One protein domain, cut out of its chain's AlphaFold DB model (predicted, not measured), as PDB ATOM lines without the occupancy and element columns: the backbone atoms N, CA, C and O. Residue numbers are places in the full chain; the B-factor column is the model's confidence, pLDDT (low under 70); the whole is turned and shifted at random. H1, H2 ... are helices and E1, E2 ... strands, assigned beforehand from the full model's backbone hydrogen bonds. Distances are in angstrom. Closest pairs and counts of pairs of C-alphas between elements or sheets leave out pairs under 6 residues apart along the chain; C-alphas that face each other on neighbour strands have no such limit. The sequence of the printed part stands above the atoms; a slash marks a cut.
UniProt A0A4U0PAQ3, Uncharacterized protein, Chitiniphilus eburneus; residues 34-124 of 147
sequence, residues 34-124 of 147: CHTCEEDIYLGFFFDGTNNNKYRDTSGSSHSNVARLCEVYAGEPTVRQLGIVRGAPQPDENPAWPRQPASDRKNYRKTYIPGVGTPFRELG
ATOM      1  N   CYS A  34     209.249 128.212 179.858       53.72
ATOM      2  CA  CYS A  34     209.266 128.480 178.421       53.72
ATOM      3  C   CYS A  34     207.855 128.792 177.884       53.72
ATOM      4  O   CYS A  34     207.023 127.892 177.717       53.72
ATOM      5  N   HIS A  35     207.579 130.068 177.614       57.12
ATOM      6  CA  HIS A  35     206.368 130.494 176.927       57.12
ATOM      7  C   HIS A  35     206.594 130.409 175.408       57.12
ATOM      8  O   HIS A  35     207.622 130.823 174.886       57.12
ATOM      9  N   THR A  36     205.620 129.891 174.653       66.12
ATOM     10  CA  THR A  36     205.762 129.586 173.210       66.12
ATOM     11  C   THR A  36     205.937 130.810 172.292       66.12
ATOM     12  O   THR A  36     205.979 130.656 171.074       66.12
ATOM     13  N   CYS A  37     205.976 132.020 172.851       71.06
ATOM     14  CA  CYS A  37     206.162 133.290 172.149       71.06
ATOM     15  C   CYS A  37     207.263 134.175 172.758       71.06
ATOM     16  O   CYS A  37     207.423 135.314 172.320       71.06
ATOM     17  N   GLU A  38     208.003 133.682 173.752       72.94
ATOM     18  CA  GLU A  38     209.151 134.402 174.293       72.94
ATOM     19  C   GLU A  38     210.360 134.177 173.393       72.94
ATOM     20  O   GLU A  38     210.749 133.048 173.097       72.94
ATOM     21  N   GLU A  39     210.936 135.277 172.923       75.75
ATOM     22  CA  GLU A  39     212.176 135.266 172.168       75.75
ATOM     23  C   GLU A  39     213.179 136.170 172.876       75.75
ATOM     24  O   GLU A  39     212.878 137.329 173.177       75.75
ATOM     25  N   ASP A  40     214.391 135.670 173.089       78.50
ATOM     26  CA  ASP A  40     215.477 136.491 173.607       78.50
ATOM     27  C   ASP A  40     215.913 137.513 172.560       78.50
ATOM     28  O   ASP A  40     216.081 137.189 171.382       78.50
ATOM     29  N   ILE A  41     216.137 138.754 172.992       85.56
ATOM     30  CA  ILE A  41     216.703 139.811 172.154       85.56
ATOM     31  C   ILE A  41     218.153 140.038 172.574       85.56
ATOM     32  O   ILE A  41     218.445 140.317 173.735       85.56
ATOM     33  N   TYR A  42     219.065 139.974 171.609       87.44
ATOM     34  CA  TYR A  42     220.503 140.070 171.841       87.44
ATOM     35  C   TYR A  42     221.028 141.410 171.325       87.44
ATOM     36  O   TYR A  42     221.275 141.586 170.127       87.44
ATOM     37  N   LEU A  43     221.210 142.368 172.236       89.88
ATOM     38  CA  LEU A  43     221.645 143.729 171.914       89.88
ATOM     39  C   LEU A  43     223.130 143.935 172.237       89.88
ATOM     40  O   LEU A  43     223.541 143.853 173.393       89.88
ATOM     41  N   GLY A  44     223.927 144.255 171.218       90.81
ATOM     42  CA  GLY A  44     225.336 144.620 171.362       90.81
ATOM     43  C   GLY A  44     225.561 146.122 171.191       90.81
ATOM     44  O   GLY A  44     225.347 146.654 170.100       90.81
ATOM     45  N   PHE A  45     226.042 146.795 172.237       92.50
ATOM     46  CA  PHE A  45     226.496 148.189 172.176       92.50
ATOM     47  C   PHE A  45     228.016 148.247 172.325       92.50
ATOM     48  O   PHE A  45     228.568 147.736 173.300       92.50
ATOM     49  N   PHE A  46     228.693 148.875 171.366       92.94
ATOM     50  CA  PHE A  46     230.152 148.876 171.279       92.94
ATOM     51  C   PHE A  46     230.691 150.305 171.333       92.94
ATOM     52  O   PHE A  46     230.711 150.993 170.317       92.94
ATOM     53  N   PHE A  47     231.118 150.737 172.520       93.75
ATOM     54  CA  PHE A  47     231.702 152.059 172.759       93.75
ATOM     55  C   PHE A  47     233.214 152.028 172.566       93.75
ATOM     56  O   PHE A  47     233.919 151.354 173.320       93.75
ATOM     57  N   ASP A  48     233.712 152.734 171.558       93.38
ATOM     58  CA  ASP A  48     235.141 152.754 171.265       93.38
ATOM     59  C   ASP A  48     235.934 153.734 172.152       93.38
ATOM     60  O   ASP A  48     235.387 154.634 172.789       93.38
ATOM     61  N   GLY A  49     237.251 153.541 172.204       90.56
ATOM     62  CA  GLY A  49     238.177 154.370 172.978       90.56
ATOM     63  C   GLY A  49     238.438 155.748 172.361       90.56
ATOM     64  O   GLY A  49     238.165 155.985 171.191       90.56
ATOM     65  N   THR A  50     239.010 156.665 173.143       91.25
ATOM     66  CA  THR A  50     239.349 158.030 172.707       91.25
ATOM     67  C   THR A  50     240.162 158.053 171.417       91.25
ATOM     68  O   THR A  50     241.156 157.341 171.292       91.25
ATOM     69  N   ASN A  51     239.760 158.921 170.487       89.12
ATOM     70  CA  ASN A  51     240.349 159.056 169.161       89.12
ATOM     71  C   ASN A  51     240.367 157.745 168.341       89.12
ATOM     72  O   ASN A  51     241.196 157.620 167.445       89.12
ATOM     73  N   ASN A  52     239.464 156.793 168.600       90.19
ATOM     74  CA  ASN A  52     239.268 155.611 167.755       90.19
ATOM     75  C   ASN A  52     237.933 155.695 167.017       90.19
ATOM     76  O   ASN A  52     236.907 156.067 167.592       90.19
ATOM     77  N   ASN A  53     237.936 155.322 165.744       89.06
ATOM     78  CA  ASN A  53     236.734 155.240 164.931       89.06
ATOM     79  C   ASN A  53     236.874 154.103 163.921       89.06
ATOM     80  O   ASN A  53     237.709 154.173 163.023       89.06
ATOM     81  N   LYS A  54     236.008 153.091 164.020       86.81
ATOM     82  CA  LYS A  54     235.975 151.926 163.132       86.81
ATOM     83  C   LYS A  54     236.016 152.355 161.669       86.81
ATOM     84  O   LYS A  54     236.941 152.006 160.953       86.81
ATOM     85  N   TYR A  55     235.065 153.177 161.234       83.94
ATOM     86  CA  TYR A  55     234.922 153.552 159.826       83.94
ATOM     87  C   TYR A  55     236.106 154.368 159.284       83.94
ATOM     88  O   TYR A  55     236.342 154.356 158.077       83.94
ATOM     89  N   ARG A  56     236.848 155.068 160.154       83.31
ATOM     90  CA  ARG A  56     238.065 155.816 159.799       83.31
ATOM     91  C   ARG A  56     239.313 154.928 159.801       83.31
ATOM     92  O   ARG A  56     240.138 155.042 158.902       83.31
ATOM     93  N   ASP A  57     239.452 154.076 160.811       83.94
ATOM     94  CA  ASP A  57     240.705 153.388 161.139       83.94
ATOM     95  C   ASP A  57     240.820 152.007 160.469       83.94
ATOM     96  O   ASP A  57     241.922 151.450 160.393       83.94
ATOM     97  N   THR A  58     239.718 151.480 159.917       76.31
ATOM     98  CA  THR A  58     239.695 150.196 159.201       76.31
ATOM     99  C   THR A  58     240.685 150.146 158.036       76.31
ATOM    100  O   THR A  58     241.425 149.174 157.899       76.31
ATOM    101  N   SER A  59     240.778 151.197 157.215       75.00
ATOM    102  CA  SER A  59     241.702 151.205 156.069       75.00
ATOM    103  C   SER A  59     243.178 151.183 156.477       75.00
ATOM    104  O   SER A  59     244.036 150.816 155.679       75.00
ATOM    105  N   GLY A  60     243.483 151.602 157.708       75.19
ATOM    106  CA  GLY A  60     244.833 151.618 158.265       75.19
ATOM    107  C   GLY A  60     245.176 150.386 159.101       75.19
ATOM    108  O   GLY A  60     246.186 150.416 159.804       75.19
ATOM    109  N   SER A  61     244.331 149.344 159.110       75.38
ATOM    110  CA  SER A  61     244.472 148.159 159.977       75.38
ATOM    111  C   SER A  61     244.668 148.503 161.462       75.38
ATOM    112  O   SER A  61     245.242 147.726 162.223       75.38
ATOM    113  N   SER A  62     244.189 149.675 161.885       79.94
ATOM    114  CA  SER A  62     244.411 150.243 163.221       79.94
ATOM    115  C   SER A  62     243.154 150.128 164.081       79.94
ATOM    116  O   SER A  62     242.802 151.028 164.837       79.94
ATOM    117  N   HIS A  63     242.441 149.010 163.941       81.06
ATOM    118  CA  HIS A  63     241.199 148.760 164.661       81.06
ATOM    119  C   HIS A  63     241.438 148.589 166.160       81.06
ATOM    120  O   HIS A  63     242.302 147.816 166.590       81.06
ATOM    121  N   SER A  64     240.584 149.207 166.971       90.69
ATOM    122  CA  SER A  64     240.522 148.902 168.396       90.69
ATOM    123  C   SER A  64     239.977 147.487 168.641       90.69
ATOM    124  O   SER A  64     239.364 146.849 167.779       90.69
ATOM    125  N   ASN A  65     240.164 146.975 169.859       92.19
ATOM    126  CA  ASN A  65     239.541 145.712 170.268       92.19
ATOM    127  C   ASN A  65     238.010 145.786 170.186       92.19
ATOM    128  O   ASN A  65     237.372 144.790 169.859       92.19
ATOM    129  N   VAL A  66     237.436 146.963 170.448       92.81
ATOM    130  CA  VAL A  66     235.989 147.189 170.403       92.81
ATOM    131  C   VAL A  66     235.476 147.138 168.968       92.81
ATOM    132  O   VAL A  66     234.479 146.465 168.708       92.81
ATOM    133  N   ALA A  67     236.176 147.775 168.026       90.12
ATOM    134  CA  ALA A  67     235.834 147.713 166.608       90.12
ATOM    135  C   ALA A  67     235.841 146.263 166.096       90.12
ATOM    136  O   ALA A  67     234.875 145.830 165.465       90.12
ATOM    137  N   ARG A  68     236.868 145.484 166.464       90.12
ATOM    138  CA  ARG A  68     236.964 144.054 166.121       90.12
ATOM    139  C   ARG A  68     235.837 143.229 166.738       90.12
ATOM    140  O   ARG A  68     235.256 142.385 166.066       90.12
ATOM    141  N   LEU A  69     235.503 143.483 168.005       91.19
ATOM    142  CA  LEU A  69     234.408 142.790 168.681       91.19
ATOM    143  C   LEU A  69     233.055 143.084 168.014       91.19
ATOM    144  O   LEU A  69     232.252 142.174 167.824       91.19
ATOM    145  N   CYS A  70     232.821 144.334 167.611       90.00
ATOM    146  CA  CYS A  70     231.611 144.729 166.895       90.00
ATOM    147  C   CYS A  70     231.498 144.044 165.521       90.00
ATOM    148  O   CYS A  70     230.397 143.694 165.090       90.00
ATOM    149  N   GLU A  71     232.611 143.845 164.812       87.06
ATOM    150  CA  GLU A  71     232.622 143.146 163.519       87.06
ATOM    151  C   GLU A  71     232.225 141.680 163.676       87.06
ATOM    152  O   GLU A  71     231.285 141.234 163.013       87.06
ATOM    153  N   VAL A  72     232.850 140.970 164.620       87.81
ATOM    154  CA  VAL A  72     232.590 139.539 164.849       87.81
ATOM    155  C   VAL A  72     231.273 139.258 165.575       87.81
ATOM    156  O   VAL A  72     230.818 138.116 165.581       87.81
ATOM    157  N   TYR A  73     230.641 140.267 166.186       88.44
ATOM    158  CA  TYR A  73     229.343 140.090 166.829       88.44
ATOM    159  C   TYR A  73     228.272 139.727 165.795       88.44
ATOM    160  O   TYR A  73     228.012 140.470 164.835       88.44
ATOM    161  N   ALA A  74     227.640 138.577 166.027       83.25
ATOM    162  CA  ALA A  74     226.509 138.092 165.262       83.25
ATOM    163  C   ALA A  74     225.328 139.035 165.497       83.25
ATOM    164  O   ALA A  74     224.811 139.125 166.602       83.25
ATOM    165  N   GLY A  75     224.957 139.808 164.485       82.38
ATOM    166  CA  GLY A  75     223.902 140.800 164.604       82.38
ATOM    167  C   GLY A  75     223.848 141.697 163.389       82.38
ATOM    168  O   GLY A  75     224.876 142.041 162.799       82.38
ATOM    169  N   GLU A  76     222.640 142.086 163.012       82.44
ATOM    170  CA  GLU A  76     222.487 143.132 162.016       82.44
ATOM    171  C   GLU A  76     222.723 144.495 162.665       82.44
ATOM    172  O   GLU A  76     222.280 144.721 163.799       82.44
ATOM    173  N   PRO A  77     223.387 145.431 161.966       79.06
ATOM    174  CA  PRO A  77     223.486 146.783 162.468       79.06
ATOM    175  C   PRO A  77     222.074 147.352 162.613       79.06
ATOM    176  O   PRO A  77     221.327 147.431 161.633       79.06
ATOM    177  N   THR A  78     221.717 147.775 163.829       73.25
ATOM    178  CA  THR A  78     220.457 148.484 164.130       73.25
ATOM    179  C   THR A  78     220.295 149.687 163.205       73.25
ATOM    180  O   THR A  78     219.198 150.114 162.861       73.25
ATOM    181  N   VAL A  79     221.432 150.215 162.760       64.31
ATOM    182  CA  VAL A  79     221.533 151.499 162.111       64.31
ATOM    183  C   VAL A  79     221.640 151.438 160.589       64.31
ATOM    184  O   VAL A  79     222.077 152.391 159.956       64.31
ATOM    185  N   ARG A  80     221.145 150.376 159.939       54.16
ATOM    186  CA  ARG A  80     220.877 150.459 158.484       54.16
ATOM    187  C   ARG A  80     219.913 151.609 158.136       54.16
ATOM    188  O   ARG A  80     219.888 152.057 156.993       54.16
ATOM    189  N   GLN A  81     219.132 152.073 159.117       46.44
ATOM    190  CA  GLN A  81     218.082 153.081 158.974       46.44
ATOM    191  C   GLN A  81     218.527 154.528 159.263       46.44
ATOM    192  O   GLN A  81     217.950 155.443 158.683       46.44
ATOM    193  N   LEU A  82     219.554 154.767 160.094       47.47
ATOM    194  CA  LEU A  82     220.163 156.104 160.208       47.47
ATOM    195  C   LEU A  82     221.326 156.147 159.215       47.47
ATOM    196  O   LEU A  82     222.045 155.168 159.061       47.47
ATOM    197  N   GLY A  83     221.513 157.247 158.492       50.88
ATOM    198  CA  GLY A  83     222.449 157.351 157.363       50.88
ATOM    199  C   GLY A  83     223.949 157.166 157.662       50.88
ATOM    200  O   GLY A  83     224.745 157.633 156.858       50.88
ATOM    201  N   ILE A  84     224.351 156.496 158.747       50.97
ATOM    202  CA  ILE A  84     225.745 156.215 159.140       50.97
ATOM    203  C   ILE A  84     226.527 155.578 157.991       50.97
ATOM    204  O   ILE A  84     227.651 155.969 157.692       50.97
ATOM    205  N   VAL A  85     225.906 154.616 157.301       50.16
ATOM    206  CA  VAL A  85     226.554 153.877 156.209       50.16
ATOM    207  C   VAL A  85     226.657 154.721 154.931       50.16
ATOM    208  O   VAL A  85     227.482 154.426 154.066       50.16
ATOM    209  N   ARG A  86     225.872 155.804 154.783       48.16
ATOM    210  CA  ARG A  86     225.974 156.691 153.612       48.16
ATOM    211  C   ARG A  86     227.235 157.549 153.732       48.16
ATOM    212  O   ARG A  86     227.217 158.658 154.259       48.16
ATOM    213  N   GLY A  87     228.335 157.016 153.206       49.06
ATOM    214  CA  GLY A  87     229.633 157.687 153.137       49.06
ATOM    215  C   GLY A  87     230.652 157.219 154.175       49.06
ATOM    216  O   GLY A  87     231.685 157.874 154.313       49.06
ATOM    217  N   ALA A  88     230.391 156.119 154.890       56.12
ATOM    218  CA  ALA A  88     231.455 155.397 155.579       56.12
ATOM    219  C   ALA A  88     232.414 154.807 154.522       56.12
ATOM    220  O   ALA A  88     231.930 154.205 153.561       56.12
ATOM    221  N   PRO A  89     233.745 154.961 154.668       58.50
ATOM    222  CA  PRO A  89     234.719 154.425 153.713       58.50
ATOM    223  C   PRO A  89     234.585 152.916 153.502       58.50
ATOM    224  O   PRO A  89     234.801 152.424 152.398       58.50
ATOM    225  N   GLN A  90     234.196 152.192 154.557       64.69
ATOM    226  CA  GLN A  90     234.015 150.750 154.524       64.69
ATOM    227  C   GLN A  90     232.729 150.347 155.262       64.69
ATOM    228  O   GLN A  90     232.545 150.746 156.418       64.69
ATOM    229  N   PRO A  91     231.824 149.584 154.618       69.38
ATOM    230  CA  PRO A  91     230.628 149.069 155.274       69.38
ATOM    231  C   PRO A  91     230.981 148.001 156.318       69.38
ATOM    232  O   PRO A  91     232.071 147.430 156.307       69.38
ATOM    233  N   ASP A  92     230.038 147.715 157.218       73.81
ATOM    234  CA  ASP A  92     230.169 146.590 158.144       73.81
ATOM    235  C   ASP A  92     230.239 145.261 157.380       73.81
ATOM    236  O   ASP A  92     229.499 145.046 156.415       73.81
ATOM    237  N   GLU A  93     231.109 144.359 157.836       73.88
ATOM    238  CA  GLU A  93     231.177 143.001 157.302       73.88
ATOM    239  C   GLU A  93     229.876 142.234 157.563       73.88
ATOM    240  O   GLU A  93     229.128 142.502 158.512       73.88
ATOM    241  N   ASN A  94     229.601 141.254 156.701       72.88
ATOM    242  CA  ASN A  94     228.421 140.416 156.845       72.88
ATOM    243  C   ASN A  94     228.531 139.596 158.148       72.88
ATOM    244  O   ASN A  94     229.552 138.931 158.339       72.88
ATOM    245  N   PRO A  95     227.522 139.610 159.040       74.00
ATOM    246  CA  PRO A  95     227.608 138.920 160.322       74.00
ATOM    247  C   PRO A  95     227.900 137.425 160.154       74.00
ATOM    248  O   PRO A  95     227.187 136.702 159.452       74.00
ATOM    249  N   ALA A  96     228.937 136.960 160.852       75.25
ATOM    250  CA  ALA A  96     229.274 135.549 160.966       75.25
ATOM    251  C   ALA A  96     228.390 134.899 162.039       75.25
ATOM    252  O   ALA A  96     228.707 134.899 163.227       75.25
ATOM    253  N   TRP A  97     227.241 134.370 161.620       70.25
ATOM    254  CA  TRP A  97     226.317 133.697 162.529       70.25
ATOM    255  C   TRP A  97     226.923 132.382 163.052       70.25
ATOM    256  O   TRP A  97     227.386 131.571 162.243       70.25
ATOM    257  N   PRO A  98     226.895 132.113 164.373       69.12
ATOM    258  CA  PRO A  98     227.184 130.776 164.893       69.12
ATOM    259  C   PRO A  98     226.156 129.759 164.352       69.12
ATOM    260  O   PRO A  98     225.193 130.131 163.681       69.12
ATOM    261  N   ARG A  99     226.337 128.458 164.634       66.06
ATOM    262  CA  ARG A  99     225.395 127.374 164.258       66.06
ATOM    263  C   ARG A  99     224.054 127.456 165.023       66.06
ATOM    264  O   ARG A  99     223.630 126.489 165.643       66.06
ATOM    265  N   GLN A 100     223.411 128.613 165.009       65.19
ATOM    266  CA  GLN A 100     222.068 128.870 165.513       65.19
ATOM    267  C   GLN A 100     221.070 128.810 164.341       65.19
ATOM    268  O   GLN A 100     221.457 129.053 163.185       65.19
ATOM    269  N   PRO A 101     219.797 128.461 164.595       70.06
ATOM    270  CA  PRO A 101     218.777 128.421 163.553       70.06
ATOM    271  C   PRO A 101     218.558 129.816 162.948       70.06
ATOM    272  O   PRO A 101     218.738 130.848 163.590       70.06
ATOM    273  N   ALA A 102     218.192 129.862 161.664       70.12
ATOM    274  CA  ALA A 102     218.054 131.124 160.935       70.12
ATOM    275  C   ALA A 102     216.946 132.043 161.483       70.12
ATOM    276  O   ALA A 102     216.999 133.248 161.240       70.12
ATOM    277  N   SER A 103     215.983 131.482 162.223       73.62
ATOM    278  CA  SER A 103     214.892 132.195 162.894       73.62
ATOM    279  C   SER A 103     215.384 133.237 163.889       73.62
ATOM    280  O   SER A 103     214.831 134.331 163.930       73.62
ATOM    281  N   ASP A 104     216.449 132.926 164.625       73.94
ATOM    282  CA  ASP A 104     216.882 133.718 165.784       73.94
ATOM    283  C   ASP A 104     217.719 134.924 165.348       73.94
ATOM    284  O   ASP A 104     217.910 135.882 166.089       73.94
ATOM    285  N   ARG A 105     218.194 134.925 164.095       77.06
ATOM    286  CA  ARG A 105     219.037 135.991 163.530       77.06
ATOM    287  C   ARG A 105     218.360 137.361 163.573       77.06
ATOM    288  O   ARG A 105     219.046 138.374 163.679       77.06
ATOM    289  N   LYS A 106     217.021 137.408 163.515       81.69
ATOM    290  CA  LYS A 106     216.237 138.656 163.575       81.69
ATOM    291  C   LYS A 106     216.343 139.355 164.942       81.69
ATOM    292  O   LYS A 106     216.137 140.572 165.008       81.69
ATOM    293  N   ASN A 107     216.680 138.602 165.990       85.06
ATOM    294  CA  ASN A 107     216.735 139.049 167.380       85.06
ATOM    295  C   ASN A 107     218.100 139.626 167.776       85.06
ATOM    296  O   ASN A 107     218.219 140.260 168.823       85.06
ATOM    297  N   TYR A 108     219.128 139.442 166.947       86.56
ATOM    298  CA  TYR A 108     220.460 139.975 167.204       86.56
ATOM    299  C   TYR A 108     220.656 141.322 166.517       86.56
ATOM    300  O   TYR A 108     220.610 141.439 165.285       86.56
ATOM    301  N   ARG A 109     220.940 142.346 167.319       87.19
ATOM    302  CA  ARG A 109     221.183 143.713 166.853       87.19
ATOM    303  C   ARG A 109     222.486 144.243 167.419       87.19
ATOM    304  O   ARG A 109     222.831 143.966 168.568       87.19
ATOM    305  N   LYS A 110     223.207 145.020 166.613       88.81
ATOM    306  CA  LYS A 110     224.434 145.694 167.042       88.81
ATOM    307  C   LYS A 110     224.451 147.170 166.698       88.81
ATOM    308  O   LYS A 110     223.954 147.580 165.650       88.81
ATOM    309  N   THR A 111     225.072 147.949 167.569       88.19
ATOM    310  CA  THR A 111     225.295 149.382 167.391       88.19
ATOM    311  C   THR A 111     226.723 149.709 167.805       88.19
ATOM    312  O   THR A 111     227.126 149.440 168.937       88.19
ATOM    313  N   TYR A 112     227.487 150.287 166.879       88.94
ATOM    314  CA  TYR A 112     228.820 150.823 167.141       88.94
ATOM    315  C   TYR A 112     228.723 152.309 167.482       88.94
ATOM    316  O   TYR A 112     227.973 153.039 166.836       88.94
ATOM    317  N   ILE A 113     229.479 152.744 168.485       90.56
ATOM    318  CA  ILE A 113     229.567 154.132 168.925       90.56
ATOM    319  C   ILE A 113     231.037 154.559 168.818       90.56
ATOM    320  O   ILE A 113     231.890 153.934 169.461       90.56
ATOM    321  N   PRO A 114     231.352 155.594 168.017       90.12
ATOM    322  CA  PRO A 114     232.722 156.051 167.844       90.12
ATOM    323  C   PRO A 114     233.285 156.645 169.136       90.12
ATOM    324  O   PRO A 114     232.558 157.128 170.007       90.12
ATOM    325  N   GLY A 115     234.608 156.622 169.242       90.44
ATOM    326  CA  GLY A 115     235.330 157.194 170.359       90.44
ATOM    327  C   GLY A 115     235.259 158.714 170.391       90.44
ATOM    328  O   GLY A 115     235.237 159.377 169.352       90.44
ATOM    329  N   VAL A 116     235.305 159.279 171.596       89.12
ATOM    330  CA  VAL A 116     235.367 160.736 171.795       89.12
ATOM    331  C   VAL A 116     236.561 161.355 171.061       89.12
ATOM    332  O   VAL A 116     237.636 160.755 170.992       89.12
ATOM    333  N   GLY A 117     236.380 162.561 170.516       84.44
ATOM    334  CA  GLY A 117     237.400 163.229 169.695       84.44
ATOM    335  C   GLY A 117     237.503 162.687 168.265       84.44
ATOM    336  O   GLY A 117     238.438 163.029 167.545       84.44
ATOM    337  N   THR A 118     236.559 161.842 167.844       86.94
ATOM    338  CA  THR A 118     236.356 161.482 166.438       86.94
ATOM    339  C   THR A 118     234.953 161.896 165.994       86.94
ATOM    340  O   THR A 118     234.081 162.068 166.844       86.94
ATOM    341  N   PRO A 119     234.709 162.082 164.684       84.19
ATOM    342  CA  PRO A 119     233.397 162.496 164.208       84.19
ATOM    343  C   PRO A 119     232.307 161.483 164.569       84.19
ATOM    344  O   PRO A 119     232.464 160.283 164.324       84.19
ATOM    345  N   PHE A 120     231.177 161.994 165.054       84.69
ATOM    346  CA  PHE A 120     229.951 161.240 165.294       84.69
ATOM    347  C   PHE A 120     228.786 161.964 164.604       84.69
ATOM    348  O   PHE A 120     228.081 162.796 165.182       84.69
ATOM    349  N   ARG A 121     228.626 161.681 163.306       74.81
ATOM    350  CA  ARG A 121     227.752 162.423 162.378       74.81
ATOM    351  C   ARG A 121     226.284 162.415 162.806       74.81
ATOM    352  O   ARG A 121     225.560 163.367 162.546       74.81
ATOM    353  N   GLU A 122     225.869 161.353 163.474       71.44
ATOM    354  CA  GLU A 122     224.532 161.066 163.979       71.44
ATOM    355  C   GLU A 122     224.088 162.086 165.021       71.44
ATOM    356  O   GLU A 122     222.903 162.399 165.109       71.44
ATOM    357  N   LEU A 123     225.045 162.622 165.776       76.25
ATOM    358  CA  LEU A 123     224.823 163.670 166.766       76.25
ATOM    359  C   LEU A 123     225.226 165.059 166.248       76.25
ATOM    360  O   LEU A 123     225.173 166.030 166.996       76.25
ATOM    361  N   GLY A 124     225.636 165.166 164.978       74.38
ATOM    362  CA  GLY A 124     226.191 166.398 164.415       74.38
ATOM    363  C   GLY A 124     227.603 166.722 164.913       74.38
ATOM    364  O   GLY A 124     228.066 167.847 164.731       74.38
TER     365      GLY A 124
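AT A GLANCE: This is residues 34 to 124 of the 147 residues of an uncharacterized protein of Chitiniphilus eburneus (UniProt A0A4U0PAQ3). The domain has little regular structure: parallel strands E1 and E2 lie side by side, with H2 packed on them. The printed part has 91 residues, 33 in named elements, E1, H1, H2, H3, E2: a mixed class and a strand-helix-strand unit, parallel neighbour strands with helices between. It is only just compact, close to loose, with a radius of gyration of the C-alphas of 14.5 A, spanning 46 by 26 by 22 A.

IN THESE COORDINATES: E1, residues 42 to 47, begins at C-alpha 42 (220.503, 140.070, 171.841). H1 is residues 54 to 60, H2 65 to 72, H3 102 to 107. E2, residues 108 to 113, 16.9 A long, ends at C-alpha 113 (229.567, 154.132, 168.925).

HOW THE PARTS SIT: E1 and E2 are parallel, with N 44 and O 109 within hydrogen-bond range, 2.9 A. The closest C-alphas of E1 and H2, Phe 46 and Val 66, are 6.1 A apart. O i to N i+4 pairs are within range throughout H2, 1 of 3 in H1 and 0 of 2 in H3; O i to N i+3, 2 of 4 and 1 of 3.

THE WHOLE: The printed part has no cut. H2 to H3 is a long link, residues 73 to 101. Residues 34 to 36, 79 to 91 and 98 to 100 have pLDDT under 70.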